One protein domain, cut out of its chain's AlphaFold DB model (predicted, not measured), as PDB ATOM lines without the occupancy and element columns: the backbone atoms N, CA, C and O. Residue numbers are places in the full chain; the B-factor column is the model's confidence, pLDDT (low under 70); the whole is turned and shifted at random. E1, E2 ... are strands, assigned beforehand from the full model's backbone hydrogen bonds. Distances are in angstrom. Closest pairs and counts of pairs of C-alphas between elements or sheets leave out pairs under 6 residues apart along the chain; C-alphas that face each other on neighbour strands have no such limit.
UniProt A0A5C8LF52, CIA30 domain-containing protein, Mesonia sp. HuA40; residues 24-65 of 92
ATOM      1  N   THR A  24      -2.640 -99.181-110.012       96.31
ATOM      2  CA  THR A  24      -2.802 -97.734-110.121       96.31
ATOM      3  C   THR A  24      -3.935 -97.253-109.226       96.31
ATOM      4  O   THR A  24      -4.905 -97.965-108.970       96.31
ATOM      5  N   VAL A  25      -3.775 -96.048-108.692       95.56
ATOM      6  CA  VAL A  25      -4.757 -95.362-107.857       95.56
ATOM      7  C   VAL A  25      -4.856 -93.936-108.374       95.56
ATOM      8  O   VAL A  25      -3.853 -93.226-108.406       95.56
ATOM      9  N   ASN A  26      -6.053 -93.531-108.777       95.94
ATOM     10  CA  ASN A  26      -6.332 -92.202-109.315       95.94
ATOM     11  C   ASN A  26      -7.394 -91.506-108.450       95.94
ATOM     12  O   ASN A  26      -8.004 -92.121-107.574       95.94
ATOM     13  N   ASP A  27      -7.630 -90.232-108.719       92.88
ATOM     14  CA  ASP A  27      -8.549 -89.324-108.018       92.88
ATOM     15  C   ASP A  27     -10.061 -89.571-108.240       92.88
ATOM     16  O   ASP A  27     -10.886 -88.679-108.037       92.88
ATOM     17  N   THR A  28     -10.472 -90.781-108.616       86.56
ATOM     18  CA  THR A  28     -11.835 -91.055-109.108       86.56
ATOM     19  C   THR A  28     -12.946 -90.922-108.057       86.56
ATOM     20  O   THR A  28     -14.114 -90.800-108.420       86.56
ATOM     21  N   VAL A  29     -12.618 -90.908-106.760       77.31
ATOM     22  CA  VAL A  29     -13.591 -90.998-105.648       77.31
ATOM     23  C   VAL A  29     -14.491 -89.759-105.494       77.31
ATOM     24  O   VAL A  29     -15.537 -89.854-104.869       77.31
ATOM     25  N   MET A  30     -14.175 -88.626-106.125       79.50
ATOM     26  CA  MET A  30     -15.024 -87.419-106.105       79.50
ATOM     27  C   MET A  30     -15.266 -86.851-107.512       79.50
ATOM     28  O   MET A  30     -15.373 -85.642-107.706       79.50
ATOM     29  N   GLY A  31     -15.315 -87.729-108.519       86.38
ATOM     30  CA  GLY A  31     -15.477 -87.327-109.917       86.38
ATOM     31  C   GLY A  31     -14.182 -86.851-110.575       86.38
ATOM     32  O   GLY A  31     -14.236 -86.250-111.647       86.38
ATOM     33  N   GLY A  32     -13.021 -87.107-109.965       92.56
ATOM     34  CA  GLY A  32     -11.734 -86.927-110.630       92.56
ATOM     35  C   GLY A  32     -11.650 -87.779-111.898       92.56
ATOM     36  O   GLY A  32     -12.247 -88.853-112.002       92.56
ATOM     37  N   VAL A  33     -10.958 -87.242-112.899       95.44
ATOM     38  CA  VAL A  33     -10.860 -87.840-114.241       95.44
ATOM     39  C   VAL A  33      -9.411 -88.117-114.630       95.44
ATOM     40  O   VAL A  33      -9.092 -88.231-115.816       95.44
ATOM     41  N   SER A  34      -8.519 -88.192-113.640       96.62
ATOM     42  CA  SER A  34      -7.147 -88.614-113.878       96.62
ATOM     43  C   SER A  34      -7.114 -90.105-114.193       96.62
ATOM     44  O   SER A  34      -7.888 -90.907-113.665       96.62
ATOM     45  N   TYR A  35      -6.196 -90.496-115.067       96.69
ATOM     46  CA  TYR A  35      -6.007 -91.897-115.419       96.69
ATOM     47  C   TYR A  35      -4.528 -92.229-115.477       96.69
ATOM     48  O   TYR A  35      -3.692 -91.411-115.864       96.69
ATOM     49  N   SER A  36      -4.204 -93.462-115.116       97.56
ATOM     50  CA  SER A  36      -2.849 -93.979-115.202       97.56
ATOM     51  C   SER A  36      -2.839 -95.495-115.299       97.56
ATOM     52  O   SER A  36      -3.783 -96.173-114.883       97.56
ATOM     53  N   HIS A  37      -1.755 -96.021-115.853       97.44
ATOM     54  CA  HIS A  37      -1.482 -97.446-115.949       97.44
ATOM     55  C   HIS A  37       0.012 -97.706-115.753       97.44
ATOM     56  O   HIS A  37       0.855 -96.829-115.961       97.44
ATOM     57  N   ILE A  38       0.331 -98.935-115.358       97.88
ATOM     58  CA  ILE A  38       1.697 -99.444-115.308       97.88
ATOM     59  C   ILE A  38       1.830-100.604-116.289       97.88
ATOM     60  O   ILE A  38       0.945-101.456-116.376       97.88
ATOM     61  N   LYS A  39       2.931-100.616-117.036       97.50
ATOM     62  CA  LYS A  39       3.303-101.698-117.951       97.50
ATOM     63  C   LYS A  39       4.779-102.042-117.799       97.50
ATOM     64  O   LYS A  39       5.542-101.259-117.245       97.50
ATOM     65  N   VAL A  40       5.173-103.196-118.316       98.12
ATOM     66  CA  VAL A  40       6.581-103.550-118.520       98.12
ATOM     67  C   VAL A  40       6.907-103.285-119.987       98.12
ATOM     68  O   VAL A  40       6.108-103.652-120.851       98.12
ATOM     69  N   ASN A  41       8.012-102.600-120.280       96.62
ATOM     70  CA  ASN A  41       8.482-102.425-121.658       96.62
ATOM     71  C   ASN A  41       9.419-103.575-122.089       96.62
ATOM     72  O   ASN A  41       9.784-104.427-121.283       96.62
ATOM     73  N   GLU A  42       9.827-103.589-123.358       96.06
ATOM     74  CA  GLU A  42      10.682-104.647-123.928       96.06
ATOM     75  C   GLU A  42      12.066-104.739-123.265       96.06
ATOM     76  O   GLU A  42      12.642-105.819-123.170       96.06
ATOM     77  N   GLU A  43      12.567-103.629-122.719       96.75
ATOM     78  CA  GLU A  43      13.827-103.571-121.966       96.75
ATOM     79  C   GLU A  43      13.694-104.106-120.527       96.75
ATOM     80  O   GLU A  43      14.674-104.167-119.786       96.75
ATOM     81  N   GLY A  44      12.484-104.483-120.104       97.62
ATOM     82  CA  GLY A  44      12.211-104.975-118.758       97.62
ATOM     83  C   GLY A  44      12.064-103.886-117.701       97.62
ATOM     84  O   GLY A  44      12.183-104.180-116.516       97.62
ATOM     85  N   ASN A  45      11.775-102.645-118.094       97.81
ATOM     86  CA  ASN A  45      11.517-101.536-117.183       97.81
ATOM     87  C   ASN A  45      10.025-101.430-116.842       97.81
ATOM     88  O   ASN A  45       9.158-101.560-117.709       97.81
ATOM     89  N   GLY A  46       9.723-101.129-115.578       97.56
ATOM     90  CA  GLY A  46       8.382-100.745-115.148       97.56
ATOM     91  C   GLY A  46       8.085 -99.306-115.554       97.56
ATOM     92  O   GLY A  46       8.731 -98.379-115.072       97.56
ATOM     93  N   VAL A  47       7.103 -99.114-116.430       97.62
ATOM     94  CA  VAL A  47       6.729 -97.806-116.968       97.62
ATOM     95  C   VAL A  47       5.355 -97.420-116.440       97.62
ATOM     96  O   VAL A  47       4.335 -97.985-116.839       97.62
ATOM     97  N   PHE A  48       5.336 -96.441-115.541       97.56
ATOM     98  CA  PHE A  48       4.120 -95.800-115.060       97.56
ATOM     99  C   PHE A  48       3.813 -94.570-115.918       97.56
ATOM    100  O   PHE A  48       4.631 -93.658-116.004       97.56
ATOM    101  N   THR A  49       2.644 -94.539-116.560       96.94
ATOM    102  CA  THR A  49       2.224 -93.411-117.405       96.94
ATOM    103  C   THR A  49       0.752 -93.085-117.213       96.94
ATOM    104  O   THR A  49      -0.047 -93.928-116.802       96.94
ATOM    105  N   GLY A  50       0.374 -91.851-117.526       95.88
ATOM    106  CA  GLY A  50      -0.994 -91.393-117.374       95.88
ATOM    107  C   GLY A  50      -1.139 -89.901-117.614       95.88
ATOM    108  O   GLY A  50      -0.202 -89.231-118.046       95.88
ATOM    109  N   LYS A  51      -2.321 -89.384-117.297       95.62
ATOM    110  CA  LYS A  51      -2.627 -87.960-117.325       95.62
ATOM    111  C   LYS A  51      -3.309 -87.573-116.022       95.62
ATOM    112  O   LYS A  51      -4.350 -88.130-115.678       95.62
ATOM    113  N   VAL A  52      -2.722 -86.596-115.340       94.75
ATOM    114  CA  VAL A  52      -3.366 -85.909-114.221       94.75
ATOM    115  C   VAL A  52      -4.267 -84.820-114.792       94.75
ATOM    116  O   VAL A  52      -3.850 -84.047-115.658       94.75
ATOM    117  N   SER A  53      -5.506 -84.770-114.324       93.88
ATOM    118  CA  SER A  53      -6.468 -83.726-114.647       93.88
ATOM    119  C   SER A  53      -6.770 -82.934-113.389       93.88
ATOM    120  O   SER A  53      -7.115 -83.520-112.378       93.88
ATOM    121  N   LEU A  54      -6.699 -81.606-113.465       91.94
ATOM    122  CA  LEU A  54      -7.122 -80.722-112.370       91.94
ATOM    123  C   LEU A  54      -8.621 -80.390-112.430       91.94
ATOM    124  O   LEU A  54      -9.121 -79.560-111.669       91.94
ATOM    125  N   LYS A  55      -9.347 -81.004-113.373       89.31
ATOM    126  CA  LYS A  55     -10.799 -80.866-113.463       89.31
ATOM    127  C   LYS A  55     -11.416 -81.430-112.182       89.31
ATOM    128  O   LYS A  55     -11.085 -82.545-111.797       89.31
ATOM    129  N   ASN A  56     -12.350 -80.688-111.592       88.44
ATOM    130  CA  ASN A  56     -13.004 -81.007-110.316       88.44
ATOM    131  C   ASN A  56     -12.108 -80.786-109.080       88.44
ATOM    132  O   ASN A  56     -12.195 -81.511-108.095       88.44
ATOM    133  N   ASN A  57     -11.329 -79.697-109.118       81.44
ATOM    134  CA  ASN A  57     -10.675 -79.040-107.975       81.44
ATOM    135  C   ASN A  57      -9.433 -79.728-107.382       81.44
ATOM    136  O   ASN A  57      -8.894 -79.232-106.397       81.44
ATOM    137  N   ALA A  58      -8.950 -80.819-107.974       86.50
ATOM    138  CA  ALA A  58      -7.653 -81.434-107.680       86.50
ATOM    139  C   ALA A  58      -7.338 -82.493-108.747       86.50
ATOM    140  O   ALA A  58      -8.177 -82.775-109.599       86.50
ATOM    141  N   GLY A  59      -6.160 -83.113-108.666       92.19
ATOM    142  CA  GLY A  59      -5.977 -84.415-109.288       92.19
ATOM    143  C   GLY A  59      -4.678 -85.111-108.928       92.19
ATOM    144  O   GLY A  59      -3.683 -84.468-108.593       92.19
ATOM    145  N   PHE A  60      -4.693 -86.441-108.988       94.31
ATOM    146  CA  PHE A  60      -3.497 -87.251-108.782       94.31
ATOM    147  C   PHE A  60      -3.572 -88.595-109.509       94.31
ATOM    148  O   PHE A  60      -4.644 -89.171-109.711       94.31
ATOM    149  N   CYS A  61      -2.388 -89.120-109.820       96.00
ATOM    150  CA  CYS A  61      -2.167 -90.505-110.210       96.00
ATOM    151  C   CYS A  61      -1.072 -91.090-109.314       96.00
ATOM    152  O   CYS A  61      -0.055 -90.447-109.063       96.00
ATOM    153  N   SER A  62      -1.259 -92.321-108.857       96.62
ATOM    154  CA  SER A  62      -0.311 -93.059-108.024       96.62
ATOM    155  C   SER A  62      -0.213 -94.498-108.518       96.62
ATOM    156  O   SER A  62      -1.171 -95.052-109.056       96.62
ATOM    157  N   VAL A  63       0.942 -95.121-108.304       96.88
ATOM    158  CA  VAL A  63       1.129 -96.556-108.485       96.88
ATOM    159  C   VAL A  63       1.644 -97.152-107.182       96.88
ATOM    160  O   VAL A  63       2.466 -96.546-106.497       96.88
ATOM    161  N   ARG A  64       1.118 -98.316-106.803       96.06
ATOM    162  CA  ARG A  64       1.409 -98.955-105.518       96.06
ATOM    163  C   ARG A  64       1.794-100.409-105.719       96.06
ATOM    164  O   ARG A  64       1.117-101.125-106.454       96.06
ATOM    165  N   TYR A  65       2.818-100.837-104.990       94.69
ATOM    166  CA  TYR A  65       3.187-102.236-104.816       94.69
ATOM    167  C   TYR A  65       2.983-102.609-103.339       94.69
ATOM    168  O   TYR A  65       3.763-102.180-102.488       94.69
TER     169      TYR A  65
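AT A GLANCE: This is residues 24 to 65 of the 92 residues of the protein "CIA30 domain-containing protein" of Mesonia sp. HuA40 (UniProt A0A5C8LF52). Two ribbons of two strands each lie partly face to face: a long hairpin, E2 and E3, and over part of one of its faces a shorter pair, E1 and E4, made by the first and last strands. The hairpin's turn at residues 41 to 45 makes one end of the length, and the links at residues 27 to 34 and 52 to 60 lie towards the other. The printed part has 42 residues with no named helix and four named strands, in the order E1, E2, E3, E4, in two antiparallel sheets, E1 - E4 and E2 - E3. Its class is all strand, though under half of the residues, 19 of 42, are in named elements. The whole is loose, with a radius of gyration of the C-alphas of 11.7 A, and only just a rod, spanning 37 by 17 by 10 A.

IN THESE COORDINATES: E1 is residues 24 to 26, beginning at C-alpha 24 at (-2.802, -97.734, -110.121). E2, residues 35 to 40, measures 17.4 A from first to last C-alpha and ends at C-alpha 40 at (6.581, -103.550, -118.520). E3, residues 46 to 51, measures 17.0 A. E4, residues 61 to 64, measures 10.3 A and ends at C-alpha 64 at (1.409, -98.955, -105.518).

HOW THE PARTS SIT: E2 and E3 form a hairpin with a tight link of 5 residues. They are antiparallel, with 162 degrees between their directions; N 37 and O 49, 2.9 A apart, and N 47 and O 39, 2.8 A apart, are within hydrogen-bond range. E1 and E4 are antiparallel neighbours at 148 degrees, with N 25 and O 62 at 2.8 A and N 62 and O 25 at 2.8 A, both within hydrogen-bond range. Between the two sheets, the closest C-alphas of E1 and E2 are those of Thr 24 and His 37, 6.0 A apart. The closest C-alphas of E2 and E4 are those of Ser 36 and Cys 61, at 6.1 A. For E3 and E4 they are those of Phe 48 and Val 63, at 7.3 A. E1 and E3 are near each other, with 5 pairs of C-alphas within 10 A.

THE WHOLE: The two C-alphas farthest apart are those of Glu 43 and Asn 57, at 37.4 A, while the C-alphas of Thr 24 and Tyr 65, the first and last printed, are 9.2 A apart. The printed part has no cut. The links from E1 to E2, 8 residues, and from E3 to E4, 9 residues, are short. The mean pLDDT of the printed part is 93.8, and no printed residue is under 70.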